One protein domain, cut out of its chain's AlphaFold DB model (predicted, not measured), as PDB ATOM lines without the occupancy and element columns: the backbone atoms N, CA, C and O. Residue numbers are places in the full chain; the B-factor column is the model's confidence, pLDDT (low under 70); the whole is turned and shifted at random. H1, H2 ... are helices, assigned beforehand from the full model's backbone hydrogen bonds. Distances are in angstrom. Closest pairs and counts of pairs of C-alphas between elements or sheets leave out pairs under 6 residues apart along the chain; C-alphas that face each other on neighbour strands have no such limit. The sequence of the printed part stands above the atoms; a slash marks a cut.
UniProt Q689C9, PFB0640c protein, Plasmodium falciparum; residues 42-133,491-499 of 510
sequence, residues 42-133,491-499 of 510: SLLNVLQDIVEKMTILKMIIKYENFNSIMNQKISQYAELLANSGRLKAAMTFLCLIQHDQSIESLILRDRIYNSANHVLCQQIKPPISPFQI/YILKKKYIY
ATOM      1  N   SER A  42     204.836 174.279 211.276       91.50
ATOM      2  CA  SER A  42     204.458 173.850 209.925       91.50
ATOM      3  C   SER A  42     202.953 173.977 209.675       91.50
ATOM      4  O   SER A  42     202.138 173.486 210.458       91.50
ATOM      5  N   LEU A  43     202.582 174.574 208.534       91.62
ATOM      6  CA  LEU A  43     201.190 174.814 208.127       91.62
ATOM      7  C   LEU A  43     200.309 173.557 208.228       91.62
ATOM      8  O   LEU A  43     199.198 173.632 208.744       91.62
ATOM      9  N   LEU A  44     200.822 172.393 207.813       91.00
ATOM     10  CA  LEU A  44     200.112 171.114 207.915       91.00
ATOM     11  C   LEU A  44     199.722 170.778 209.364       91.00
ATOM     12  O   LEU A  44     198.582 170.399 209.619       91.00
ATOM     13  N   ASN A  45     200.639 170.959 210.319       89.75
ATOM     14  CA  ASN A  45     200.386 170.658 211.728       89.75
ATOM     15  C   ASN A  45     199.412 171.667 212.362       89.75
ATOM     16  O   ASN A  45     198.679 171.287 213.280       89.75
ATOM     17  N   VAL A  46     199.408 172.926 211.896       92.44
ATOM     18  CA  VAL A  46     198.435 173.965 212.291       92.44
ATOM     19  C   VAL A  46     197.041 173.618 211.768       92.44
ATOM     20  O   VAL A  46     196.094 173.561 212.551       92.44
ATOM     21  N   LEU A  47     196.923 173.334 210.467       94.19
ATOM     22  CA  LEU A  47     195.659 172.973 209.822       94.19
ATOM     23  C   LEU A  47     195.068 171.691 210.414       94.19
ATOM     24  O   LEU A  47     193.884 171.671 210.730       94.19
ATOM     25  N   GLN A  48     195.890 170.667 210.664       93.06
ATOM     26  CA  GLN A  48     195.441 169.458 211.353       93.06
ATOM     27  C   GLN A  48     194.878 169.770 212.753       93.06
ATOM     28  O   GLN A  48     193.839 169.233 213.118       93.06
ATOM     29  N   ASP A  49     195.526 170.652 213.526       89.94
ATOM     30  CA  ASP A  49     195.088 170.998 214.888       89.94
ATOM     31  C   ASP A  49     193.682 171.603 214.910       89.94
ATOM     32  O   ASP A  49     192.824 171.185 215.691       89.94
ATOM     33  N   ILE A  50     193.449 172.586 214.035       93.88
ATOM     34  CA  ILE A  50     192.182 173.308 213.984       93.88
ATOM     35  C   ILE A  50     191.087 172.479 213.302       93.88
ATOM     36  O   ILE A  50     189.966 172.455 213.803       93.88
ATOM     37  N   VAL A  51     191.406 171.721 212.245       95.00
ATOM     38  CA  VAL A  51     190.443 170.830 211.574       95.00
ATOM     39  C   VAL A  51     190.024 169.669 212.477       95.00
ATOM     40  O   VAL A  51     188.833 169.350 212.509       95.00
ATOM     41  N   GLU A  52     190.934 169.075 213.261       92.31
ATOM     42  CA  GLU A  52     190.555 168.098 214.292       92.31
ATOM     43  C   GLU A  52     189.567 168.728 215.283       92.31
ATOM     44  O   GLU A  52     188.466 168.209 215.455       92.31
ATOM     45  N   LYS A  53     189.907 169.879 215.879       91.06
ATOM     46  CA  LYS A  53     189.041 170.579 216.846       91.06
ATOM     47  C   LYS A  53     187.660 170.927 216.273       91.06
ATOM     48  O   LYS A  53     186.652 170.607 216.900       91.06
ATOM     49  N   MET A  54     187.607 171.523 215.079       94.25
ATOM     50  CA  MET A  54     186.367 171.855 214.359       94.25
ATOM     51  C   MET A  54     185.506 170.612 214.107       94.25
ATOM     52  O   MET A  54     184.311 170.623 214.389       94.25
ATOM     53  N   THR A  55     186.110 169.533 213.601       92.81
ATOM     54  CA  THR A  55     185.401 168.287 213.262       92.81
ATOM     55  C   THR A  55     184.846 167.603 214.508       92.81
ATOM     56  O   THR A  55     183.695 167.169 214.514       92.81
ATOM     57  N   ILE A  56     185.643 167.545 215.579       90.25
ATOM     58  CA  ILE A  56     185.226 166.991 216.871       90.25
ATOM     59  C   ILE A  56     184.060 167.804 217.429       90.25
ATOM     60  O   ILE A  56     183.045 167.217 217.795       90.25
ATOM     61  N   LEU A  57     184.162 169.138 217.445       90.19
ATOM     62  CA  LEU A  57     183.085 169.990 217.942       90.19
ATOM     63  C   LEU A  57     181.808 169.821 217.107       90.19
ATOM     64  O   LEU A  57     180.760 169.549 217.688       90.19
ATOM     65  N   LYS A  58     181.898 169.872 215.767       92.31
ATOM     66  CA  LYS A  58     180.761 169.643 214.852       92.31
ATOM     67  C   LYS A  58     180.031 168.339 215.189       92.31
ATOM     68  O   LYS A  58     178.804 168.329 215.248       92.31
ATOM     69  N   MET A  59     180.781 167.270 215.468       90.19
ATOM     70  CA  MET A  59     180.245 165.955 215.834       90.19
ATOM     71  C   MET A  59     179.677 165.885 217.266       90.19
ATOM     72  O   MET A  59     178.699 165.171 217.477       90.19
ATOM     73  N   ILE A  60     180.240 166.611 218.244       89.00
ATOM     74  CA  ILE A  60     179.689 166.697 219.613       89.00
ATOM     75  C   ILE A  60     178.298 167.338 219.584       89.00
ATOM     76  O   ILE A  60     177.347 166.760 220.110       89.00
ATOM     77  N   ILE A  61     178.180 168.518 218.970       90.12
ATOM     78  CA  ILE A  61     176.963 169.345 219.036       90.12
ATOM     79  C   ILE A  61     176.020 169.166 217.831       90.12
ATOM     80  O   ILE A  61     175.021 169.871 217.741       90.12
ATOM     81  N   LYS A  62     176.324 168.235 216.912       90.69
ATOM     82  CA  LYS A  62     175.554 167.951 215.679       90.69
ATOM     83  C   LYS A  62     175.270 169.209 214.840       90.69
ATOM     84  O   LYS A  62     174.144 169.464 214.418       90.69
ATOM     85  N   TYR A  63     176.293 170.040 214.654       90.50
ATOM     86  CA  TYR A  63     176.167 171.325 213.965       90.50
ATOM     87  C   TYR A  63     176.154 171.131 212.445       90.50
ATOM     88  O   TYR A  63     177.197 170.863 211.858       90.50
ATOM     89  N   GLU A  64     175.006 171.286 211.785       89.06
ATOM     90  CA  GLU A  64     174.901 171.103 210.322       89.06
ATOM     91  C   GLU A  64     174.921 172.401 209.498       89.06
ATOM     92  O   GLU A  64     175.010 172.353 208.274       89.06
ATOM     93  N   ASN A  65     174.918 173.566 210.147       90.44
ATOM     94  CA  ASN A  65     174.941 174.852 209.451       90.44
ATOM     95  C   ASN A  65     176.265 175.085 208.693       90.44
ATOM     96  O   ASN A  65     177.327 174.580 209.060       90.44
ATOM     97  N   PHE A  66     176.210 175.904 207.641       90.56
ATOM     98  CA  PHE A  66     177.396 176.340 206.903       90.56
ATOM     99  C   PHE A  66     178.292 177.235 207.778       90.56
ATOM    100  O   PHE A  66     177.811 178.177 208.406       90.56
ATOM    101  N   ASN A  67     179.606 176.992 207.762       94.06
ATOM    102  CA  ASN A  67     180.600 177.857 208.395       94.06
ATOM    103  C   ASN A  67     181.798 178.053 207.450       94.06
ATOM    104  O   ASN A  67     182.498 177.098 207.110       94.06
ATOM    105  N   SER A  68     182.034 179.296 207.023       93.56
ATOM    106  CA  SER A  68     183.064 179.641 206.031       93.56
ATOM    107  C   SER A  68     184.478 179.290 206.496       93.56
ATOM    108  O   SER A  68     185.241 178.704 205.731       93.56
ATOM    109  N   ILE A  69     184.809 179.587 207.756       95.25
ATOM    110  CA  ILE A  69     186.127 179.315 208.349       95.25
ATOM    111  C   ILE A  69     186.391 177.803 208.372       95.25
ATOM    112  O   ILE A  69     187.450 177.357 207.930       95.25
ATOM    113  N   MET A  70     185.425 177.000 208.834       95.00
ATOM    114  CA  MET A  70     185.545 175.538 208.846       95.00
ATOM    115  C   MET A  70     185.749 174.977 207.436       95.00
ATOM    116  O   MET A  70     186.683 174.201 207.229       95.00
ATOM    117  N   ASN A  71     184.927 175.395 206.469       95.06
ATOM    118  CA  ASN A  71     185.032 174.930 205.086       95.06
ATOM    119  C   ASN A  71     186.398 175.292 204.484       95.06
ATOM    120  O   ASN A  71     187.085 174.422 203.955       95.06
ATOM    121  N   GLN A  72     186.848 176.538 204.659       95.19
ATOM    122  CA  GLN A  72     188.145 177.008 204.170       95.19
ATOM    123  C   GLN A  72     189.314 176.192 204.749       95.19
ATOM    124  O   GLN A  72     190.183 175.750 203.994       95.19
ATOM    125  N   LYS A  73     189.350 175.954 206.071       95.88
ATOM    126  CA  LYS A  73     190.433 175.165 206.692       95.88
ATOM    127  C   LYS A  73     190.380 173.691 206.302       95.88
ATOM    128  O   LYS A  73     191.437 173.090 206.109       95.88
ATOM    129  N   ILE A  74     189.185 173.115 206.158       96.00
ATOM    130  CA  ILE A  74     189.020 171.727 205.713       96.00
ATOM    131  C   ILE A  74     189.476 171.558 204.262       96.00
ATOM    132  O   ILE A  74     190.240 170.634 203.998       96.00
ATOM    133  N   SER A  75     189.104 172.460 203.352       95.81
ATOM    134  CA  SER A  75     189.550 172.412 201.953       95.81
ATOM    135  C   SER A  75     191.069 172.612 201.829       95.81
ATOM    136  O   SER A  75     191.728 171.820 201.156       95.81
ATOM    137  N   GLN A  76     191.663 173.558 202.572       96.44
ATOM    138  CA  GLN A  76     193.128 173.728 202.648       96.44
ATOM    139  C   GLN A  76     193.843 172.471 203.180       96.44
ATOM    140  O   GLN A  76     194.870 172.053 202.642       96.44
ATOM    141  N   TYR A  77     193.309 171.837 204.227       97.19
ATOM    142  CA  TYR A  77     193.888 170.615 204.787       97.19
ATOM    143  C   TYR A  77     193.729 169.412 203.845       97.19
ATOM    144  O   TYR A  77     194.674 168.644 203.656       97.19
ATOM    145  N   ALA A  78     192.565 169.270 203.206       96.56
ATOM    146  CA  ALA A  78     192.301 168.237 202.213       96.56
ATOM    147  C   ALA A  78     193.211 168.375 200.983       96.56
ATOM    148  O   ALA A  78     193.683 167.358 200.476       96.56
ATOM    149  N   GLU A  79     193.536 169.593 200.544       96.62
ATOM    150  CA  GLU A  79     194.506 169.801 199.466       96.62
ATOM    151  C   GLU A  79     195.920 169.347 199.860       96.62
ATOM    152  O   GLU A  79     196.543 168.597 199.109       96.62
ATOM    153  N   LEU A  80     196.414 169.678 201.061       96.44
ATOM    154  CA  LEU A  80     197.715 169.166 201.528       96.44
ATOM    155  C   LEU A  80     197.733 167.632 201.683       96.44
ATOM    156  O   LEU A  80     198.754 166.983 201.428       96.44
ATOM    157  N   LEU A  81     196.607 167.024 202.072       95.56
ATOM    158  CA  LEU A  81     196.452 165.567 202.087       95.56
ATOM    159  C   LEU A  81     196.461 164.979 200.666       95.56
ATOM    160  O   LEU A  81     197.125 163.969 200.438       95.56
ATOM    161  N   ALA A  82     195.784 165.608 199.703       95.94
ATOM    162  CA  ALA A  82     195.759 165.165 198.310       95.94
ATOM    163  C   ALA A  82     197.142 165.278 197.646       95.94
ATOM    164  O   ALA A  82     197.620 164.306 197.061       95.94
ATOM    165  N   ASN A  83     197.828 166.406 197.840       95.31
ATOM    166  CA  ASN A  83     199.174 166.670 197.320       95.31
ATOM    167  C   ASN A  83     200.248 165.750 197.939       95.31
ATOM    168  O   ASN A  83     201.324 165.590 197.371       95.31
ATOM    169  N   SER A  84     199.955 165.106 199.076       93.56
ATOM    170  CA  SER A  84     200.787 164.051 199.681       93.56
ATOM    171  C   SER A  84     200.274 162.626 199.405       93.56
ATOM    172  O   SER A  84     200.614 161.688 200.130       93.56
ATOM    173  N   GLY A  85     199.439 162.447 198.372       93.62
ATOM    174  CA  GLY A  85     198.927 161.153 197.903       93.62
ATOM    175  C   GLY A  85     197.820 160.534 198.767       93.62
ATOM    176  O   GLY A  85     197.315 159.455 198.458       93.62
ATOM    177  N   ARG A  86     197.383 161.199 199.842       93.00
ATOM    178  CA  ARG A  86     196.419 160.669 200.829       93.00
ATOM    179  C   ARG A  86     194.970 160.900 200.390       93.00
ATOM    180  O   ARG A  86     194.119 161.281 201.196       93.00
ATOM    181  N   LEU A  87     194.689 160.646 199.111       94.12
ATOM    182  CA  LEU A  87     193.450 160.996 198.401       94.12
ATOM    183  C   LEU A  87     192.177 160.540 199.136       94.12
ATOM    184  O   LEU A  87     191.231 161.312 199.266       94.12
ATOM    185  N   LYS A  88     192.176 159.331 199.716       91.81
ATOM    186  CA  LYS A  88     191.041 158.841 200.513       91.81
ATOM    187  C   LYS A  88     190.775 159.681 201.764       91.81
ATOM    188  O   LYS A  88     189.622 159.994 202.036       91.81
ATOM    189  N   ALA A  89     191.819 160.068 202.499       91.44
ATOM    190  CA  ALA A  89     191.671 160.912 203.684       91.44
ATOM    191  C   ALA A  89     191.197 162.321 203.296       91.44
ATOM    192  O   ALA A  89     190.269 162.834 203.914       91.44
ATOM    193  N   ALA A  90     191.775 162.902 202.238       94.69
ATOM    194  CA  ALA A  90     191.348 164.191 201.695       94.69
ATOM    195  C   ALA A  90     189.844 164.202 201.365       94.69
ATOM    196  O   ALA A  90     189.116 165.067 201.850       94.69
ATOM    197  N   MET A  91     189.354 163.191 200.635       94.00
ATOM    198  CA  MET A  91     187.929 163.085 200.307       94.00
ATOM    199  C   MET A  91     187.050 162.888 201.552       94.00
ATOM    200  O   MET A  91     185.995 163.506 201.646       94.00
ATOM    201  N   THR A  92     187.488 162.096 202.543       92.38
ATOM    202  CA  THR A  92     186.758 161.945 203.817       92.38
ATOM    203  C   THR A  92     186.572 163.282 204.538       92.38
ATOM    204  O   THR A  92     185.479 163.539 205.036       92.38
ATOM    205  N   PHE A  93     187.584 164.158 204.558       93.25
ATOM    206  CA  PHE A  93     187.443 165.498 205.140       93.25
ATOM    207  C   PHE A  93     186.500 166.394 204.319       93.25
ATOM    208  O   PHE A  93     185.641 167.057 204.895       93.25
ATOM    209  N   LEU A  94     186.562 166.354 202.983       93.12
ATOM    210  CA  LEU A  94     185.633 167.098 202.113       93.12
ATOM    211  C   LEU A  94     184.172 166.621 202.250       93.12
ATOM    212  O   LEU A  94     183.238 167.414 202.106       93.12
ATOM    213  N   CYS A  95     183.941 165.351 202.593       91.12
ATOM    214  CA  CYS A  95     182.610 164.817 202.911       91.12
ATOM    215  C   CYS A  95     182.010 165.347 204.230       91.12
ATOM    216  O   CYS A  95     180.825 165.114 204.472       91.12
ATOM    217  N   LEU A  96     182.765 166.078 205.060       90.50
ATOM    218  CA  LEU A  96     182.244 166.766 206.255       90.50
ATOM    219  C   LEU A  96     181.614 168.131 205.930       90.50
ATOM    220  O   LEU A  96     180.862 168.666 206.743       90.50
ATOM    221  N   ILE A  97     181.928 168.691 204.757       90.62
ATOM    222  CA  ILE A  97     181.554 170.047 204.325       90.62
ATOM    223  C   ILE A  97     180.771 169.997 203.005       90.62
ATOM    224  O   ILE A  97     181.133 170.604 202.002       90.62
ATOM    225  N   GLN A  98     179.699 169.206 202.963       80.19
ATOM    226  CA  GLN A  98     178.952 168.913 201.724       80.19
ATOM    227  C   GLN A  98     178.220 170.139 201.145       80.19
ATOM    228  O   GLN A  98     177.957 170.200 199.946       80.19
ATOM    229  N   HIS A  99     177.934 171.136 201.984       81.56
ATOM    230  CA  HIS A  99     177.333 172.413 201.587       81.56
ATOM    231  C   HIS A  99     178.351 173.413 201.007       81.56
ATOM    232  O   HIS A  99     177.966 174.497 200.579       81.56
ATOM    233  N   ASP A 100     179.643 173.069 200.978       85.38
ATOM    234  CA  ASP A 100     180.666 173.856 200.292       85.38
ATOM    235  C   ASP A 100     180.623 173.594 198.779       85.38
ATOM    236  O   ASP A 100     181.106 172.568 198.296       85.38
ATOM    237  N   GLN A 101     180.017 174.538 198.058       85.25
ATOM    238  CA  GLN A 101     179.898 174.565 196.595       85.25
ATOM    239  C   GLN A 101     180.847 175.603 195.960       85.25
ATOM    240  O   GLN A 101     180.614 176.051 194.839       85.25
ATOM    241  N   SER A 102     181.902 176.019 196.674       89.25
ATOM    242  CA  SER A 102     182.955 176.864 196.095       89.25
ATOM    243  C   SER A 102     183.661 176.149 194.937       89.25
ATOM    244  O   SER A 102     183.818 174.922 194.942       89.25
ATOM    245  N   ILE A 103     184.078 176.912 193.923       89.94
ATOM    246  CA  ILE A 103     184.638 176.355 192.686       89.94
ATOM    247  C   ILE A 103     185.931 175.576 192.962       89.94
ATOM    248  O   ILE A 103     186.138 174.498 192.410       89.94
ATOM    249  N   GLU A 104     186.743 176.045 193.906       91.44
ATOM    250  CA  GLU A 104     187.969 175.399 194.375       91.44
ATOM    251  C   GLU A 104     187.673 174.061 195.066       91.44
ATOM    252  O   GLU A 104     188.366 173.071 194.828       91.44
ATOM    253  N   SER A 105     186.615 174.000 195.882       92.31
ATOM    254  CA  SER A 105     186.169 172.777 196.562       92.31
ATOM    255  C   SER A 105     185.634 171.747 195.570       92.31
ATOM    256  O   SER A 105     185.961 170.564 195.675       92.31
ATOM    257  N   LEU A 106     184.867 172.179 194.565       93.00
ATOM    258  CA  LEU A 106     184.384 171.305 193.491       93.00
ATOM    259  C   LEU A 106     185.535 170.785 192.616       93.00
ATOM    260  O   LEU A 106     185.610 169.577 192.387       93.00
ATOM    261  N   ILE A 107     186.482 171.644 192.218       94.31
ATOM    262  CA  ILE A 107     187.698 171.245 191.483       94.31
ATOM    263  C   ILE A 107     188.533 170.258 192.304       94.31
ATOM    264  O   ILE A 107     188.983 169.244 191.772       94.31
ATOM    265  N   LEU A 108     188.718 170.503 193.604       95.06
ATOM    266  CA  LEU A 108     189.472 169.609 194.481       95.06
ATOM    267  C   LEU A 108     188.788 168.238 194.617       95.06
ATOM    268  O   LEU A 108     189.471 167.214 194.535       95.06
ATOM    269  N   ARG A 109     187.458 168.200 194.776       94.50
ATOM    270  CA  ARG A 109     186.670 166.953 194.835       94.50
ATOM    271  C   ARG A 109     186.734 166.175 193.526       94.50
ATOM    272  O   ARG A 109     186.980 164.974 193.577       94.50
ATOM    273  N   ASP A 110     186.530 166.834 192.386       93.06
ATOM    274  CA  ASP A 110     186.609 166.227 191.050       93.06
ATOM    275  C   ASP A 110     188.010 165.650 190.798       93.06
ATOM    276  O   ASP A 110     188.153 164.452 190.540       93.06
ATOM    277  N   ARG A 111     189.057 166.456 191.031       94.75
ATOM    278  CA  ARG A 111     190.467 166.047 190.929       94.75
ATOM    279  C   ARG A 111     190.768 164.821 191.796       94.75
ATOM    280  O   ARG A 111     191.383 163.870 191.310       94.75
ATOM    281  N   ILE A 112     190.330 164.804 193.059       94.88
ATOM    282  CA  ILE A 112     190.529 163.660 193.969       94.88
ATOM    283  C   ILE A 112     189.726 162.435 193.514       94.88
ATOM    284  O   ILE A 112     190.266 161.328 193.517       94.88
ATOM    285  N   TYR A 113     188.463 162.622 193.123       93.12
ATOM    286  CA  TYR A 113     187.576 161.543 192.696       93.12
ATOM    287  C   TYR A 113     188.123 160.848 191.448       93.12
ATOM    288  O   TYR A 113     188.336 159.639 191.472       93.12
ATOM    289  N   ASN A 114     188.461 161.611 190.408       91.12
ATOM    290  CA  ASN A 114     189.038 161.078 189.178       91.12
ATOM    291  C   ASN A 114     190.422 160.432 189.418       91.12
ATOM    292  O   ASN A 114     190.679 159.345 188.899       91.12
ATOM    293  N   SER A 115     191.272 161.001 190.288       91.00
ATOM    294  CA  SER A 115     192.585 160.406 190.626       91.00
ATOM    295  C   SER A 115     192.500 159.095 191.425       91.00
ATOM    296  O   SER A 115     193.382 158.246 191.314       91.00
ATOM    297  N   ALA A 116     191.467 158.917 192.256       87.81
ATOM    298  CA  ALA A 116     191.321 157.768 193.159       87.81
ATOM    299  C   ALA A 116     190.035 156.959 192.918       87.81
ATOM    300  O   ALA A 116     189.579 156.247 193.815       87.81
ATOM    301  N   ASN A 117     189.466 157.039 191.713       81.38
ATOM    302  CA  ASN A 117     188.146 156.503 191.360       81.38
ATOM    303  C   ASN A 117     187.966 155.040 191.822       81.38
ATOM    304  O   ASN A 117     187.018 154.706 192.530       81.38
ATOM    305  N   HIS A 118     188.971 154.198 191.557       79.31
ATOM    306  CA  HIS A 118     189.019 152.783 191.946       79.31
ATOM    307  C   HIS A 118     188.948 152.509 193.468       79.31
ATOM    308  O   HIS A 118     188.568 151.412 193.867       79.31
ATOM    309  N   VAL A 119     189.279 153.484 194.325       79.50
ATOM    310  CA  VAL A 119     189.207 153.386 195.801       79.50
ATOM    311  C   VAL A 119     187.953 154.067 196.371       79.50
ATOM    312  O   VAL A 119     187.551 153.775 197.503       79.50
ATOM    313  N   LEU A 120     187.358 155.005 195.624       80.50
ATOM    314  CA  LEU A 120     186.299 155.898 196.107       80.50
ATOM    315  C   LEU A 120     184.897 155.537 195.591       80.50
ATOM    316  O   LEU A 120     183.948 155.690 196.362       80.50
ATOM    317  N   CYS A 121     184.763 154.973 194.380       67.88
ATOM    318  CA  CYS A 121     183.480 154.555 193.776       67.88
ATOM    319  C   CYS A 121     182.562 153.764 194.721       67.88
ATOM    320  O   CYS A 121     181.348 153.927 194.698       67.88
ATOM    321  N   GLN A 122     183.136 152.883 195.544       69.44
ATOM    322  CA  GLN A 122     182.382 151.991 196.431       69.44
ATOM    323  C   GLN A 122     181.843 152.678 197.698       69.44
ATOM    324  O   GLN A 122     181.130 152.042 198.470       69.44
ATOM    325  N   GLN A 123     182.252 153.920 197.986       73.06
ATOM    326  CA  GLN A 123     182.039 154.550 199.299       73.06
ATOM    327  C   GLN A 123     181.585 156.013 199.236       73.06
ATOM    328  O   GLN A 123     181.116 156.534 200.246       73.06
ATOM    329  N   ILE A 124     181.737 156.692 198.094       79.00
ATOM    330  CA  ILE A 124     181.448 158.124 197.949       79.00
ATOM    331  C   ILE A 124     180.767 158.360 196.596       79.00
ATOM    332  O   ILE A 124     181.271 157.927 195.562       79.00
ATOM    333  N   LYS A 125     179.624 159.061 196.603       81.31
ATOM    334  CA  LYS A 125     178.918 159.491 195.384       81.31
ATOM    335  C   LYS A 125     179.850 160.364 194.516       81.31
ATOM    336  O   LYS A 125     180.559 161.193 195.093       81.31
ATOM    337  N   PRO A 126     179.817 160.253 193.172       83.12
ATOM    338  CA  PRO A 126     180.524 161.183 192.294       83.12
ATOM    339  C   PRO A 126     180.227 162.649 192.661       83.12
ATOM    340  O   PRO A 126     179.059 162.984 192.904       83.12
ATOM    341  N   PRO A 127     181.246 163.525 192.731       84.62
ATOM    342  CA  PRO A 127     181.035 164.947 192.961       84.62
ATOM    343  C   PRO A 127     180.335 165.597 191.761       84.62
ATOM    344  O   PRO A 127     180.328 165.061 190.653       84.62
ATOM    345  N   ILE A 128     179.771 166.785 191.978       86.00
ATOM    346  CA  ILE A 128     179.358 167.658 190.876       86.00
ATOM    347  C   ILE A 128     180.644 168.113 190.179       86.00
ATOM    348  O   ILE A 128     181.497 168.725 190.823       86.00
ATOM    349  N   SER A 129     180.802 167.789 188.894       85.06
ATOM    350  CA  SER A 129     181.965 168.254 188.137       85.06
ATOM    351  C   SER A 129     181.825 169.759 187.867       85.06
ATOM    352  O   SER A 129     180.761 170.191 187.419       85.06
ATOM    353  N   PRO A 130     182.860 170.573 188.137       86.50
ATOM    354  CA  PRO A 130     182.816 172.025 187.947       86.50
ATOM    355  C   PRO A 130     182.983 172.459 186.482       86.50
ATOM    356  O   PRO A 130     182.934 173.652 186.191       86.50
ATOM    357  N   PHE A 131     183.223 171.518 185.565       87.44
ATOM    358  CA  PHE A 131     183.551 171.797 184.170       87.44
ATOM    359  C   PHE A 131     182.403 171.407 183.234       87.44
ATOM    360  O   PHE A 131     181.817 170.332 183.356       87.44
ATOM    361  N   GLN A 132     182.119 172.254 182.243       85.50
ATOM    362  CA  GLN A 132     181.212 171.891 181.157       85.50
ATOM    363  C   GLN A 132     181.881 170.853 180.248       85.50
ATOM    364  O   GLN A 132     182.954 171.093 179.695       85.50
ATOM    365  N   ILE A 133     181.226 169.709 180.057       81.56
ATOM    366  CA  ILE A 133     181.665 168.695 179.095       81.56
ATOM    367  C   ILE A 133     181.356 169.205 177.684       81.56
ATOM    368  O   ILE A 133     180.201 169.473 177.355       81.56
ATOM    369  N   TYR A 491     188.462 155.766 218.544       42.03
ATOM    370  CA  TYR A 491     188.806 155.286 219.888       42.03
ATOM    371  C   TYR A 491     189.599 156.315 220.717       42.03
ATOM    372  O   TYR A 491     189.281 156.546 221.884       42.03
ATOM    373  N   ILE A 492     190.575 157.001 220.111       49.28
ATOM    374  CA  ILE A 492     191.270 158.159 220.695       49.28
ATOM    375  C   ILE A 492     190.288 159.310 220.909       49.28
ATOM    376  O   ILE A 492     190.428 160.027 221.887       49.28
ATOM    377  N   LEU A 493     189.271 159.461 220.061       46.97
ATOM    378  CA  LEU A 493     188.185 160.417 220.209       46.97
ATOM    379  C   LEU A 493     187.240 159.991 221.323       46.97
ATOM    380  O   LEU A 493     186.938 160.839 222.140       46.97
ATOM    381  N   LYS A 494     186.866 158.716 221.483       41.97
ATOM    382  CA  LYS A 494     186.136 158.271 222.688       41.97
ATOM    383  C   LYS A 494     186.941 158.519 223.974       41.97
ATOM    384  O   LYS A 494     186.381 159.031 224.940       41.97
ATOM    385  N   LYS A 495     188.257 158.262 223.984       40.19
ATOM    386  CA  LYS A 495     189.122 158.624 225.125       40.19
ATOM    387  C   LYS A 495     189.280 160.141 225.304       40.19
ATOM    388  O   LYS A 495     189.218 160.605 226.435       40.19
ATOM    389  N   LYS A 496     189.435 160.929 224.234       42.78
ATOM    390  CA  LYS A 496     189.499 162.403 224.286       42.78
ATOM    391  C   LYS A 496     188.148 163.026 224.645       42.78
ATOM    392  O   LYS A 496     188.162 164.050 225.301       42.78
ATOM    393  N   TYR A 497     187.013 162.424 224.294       46.88
ATOM    394  CA  TYR A 497     185.678 162.804 224.767       46.88
ATOM    395  C   TYR A 497     185.630 162.646 226.282       46.88
ATOM    396  O   TYR A 497     185.309 163.608 226.960       46.88
ATOM    397  N   ILE A 498     186.031 161.485 226.817       49.19
ATOM    398  CA  ILE A 498     186.127 161.269 228.270       49.19
ATOM    399  C   ILE A 498     187.069 162.303 228.907       49.19
ATOM    400  O   ILE A 498     186.680 162.947 229.872       49.19
ATOM    401  N   TYR A 499     188.258 162.543 228.342       45.41
ATOM    402  CA  TYR A 499     189.178 163.558 228.869       45.41
ATOM    403  C   TYR A 499     188.652 164.995 228.757       45.41
ATOM    404  O   TYR A 499     188.872 165.757 229.681       45.41
TER     405      TYR A 499
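AT A GLANCE: This is residues 42 to 133 and 491 to 499 of the 510 residues of the protein "PFB0640c protein" of Plasmodium falciparum (UniProt Q689C9). Three helices, H2, H3 and H4, lie side by side with their centres in a triangle and make a small core bundle; the longest helix, H1, crosses H2 on the side away from H4. Little H5 follows at the end of H4, H6 lies beyond H1 at one end of the long axis, and the unnamed stretch 121 to 133 ends at the other. The printed part has 101 residues with six named helices, H1 to H6 in order along the chain, and no named strand; its class is all helix. It is compact, with a radius of gyration of the C-alphas of 14.1 A, yet elongated in outline, spanning 50 by 30 by 26 A.

IN THESE COORDINATES: Find C-alpha 43 at (201.190, 174.814, 208.127); from there H1, residues 43 to 61, runs 27.1 A. H2, residues 68 to 83, begins at (183.064, 179.641, 206.031) and covers 22.4 A. Next come H3, residues 87 to 94, 10.6 A long, and H4, residues 103 to 115, 17.9 A long. H5 is short, residues 117 to 120, 5.1 A. After the cut, H6, residues 491 to 499, runs 12.2 A and ends at (189.178, 163.558, 228.869).

HOW THE PARTS SIT: Begin at the hub, H2, which touches H1, H3 and H4. H1 runs opposite ways to it at a steep tilt of 51 degrees; their closest C-alphas, Leu 47 and Tyr 77, are 5.8 A apart. H2 and H3 form a helical hairpin at a shallow tilt of 2 degrees, closest at the C-alphas of Ala 78 and Ala 90, 4.2 A. H3 and H4 form another, at 31 degrees, closest at the C-alphas of Leu 87 and Ile 112, 5.9 A. H4 touches H2 along residues 75 to 82 of H2 alone and runs the same way at a shallow tilt of 30 degrees; the closest C-alphas, Ser 75 and Ser 105, are 6.4 A apart. H5 is close to but not clearly touching H4, where the closest C-alphas, Tyr 113 and Leu 120, are 6.7 A apart. H6 is close to but not clearly touching H1, with the closest C-alphas, Ile 56 and Leu 493, 7.9 A apart. H1 is apart from H3 and H4. In H1, H2, H3, H4 and H6 every O i to N i+4 pair is within hydrogen-bond range; H5 is too short for such a pair.

THE WHOLE: Look from Ile 133 to Tyr 499 for the two C-alphas farthest apart, 50.6 A. Residues 134 to 490 are not printed, and C-alphas 133 and 491 stand 43.5 A apart across the cut. Of the links printed whole, H2 to H3 and H4 to H5 are tight, H1 to H2 and H3 to H4 short. The mean pLDDT of the printed part is 86.2; residues 121 to 122 and 491 to 499 are under 70.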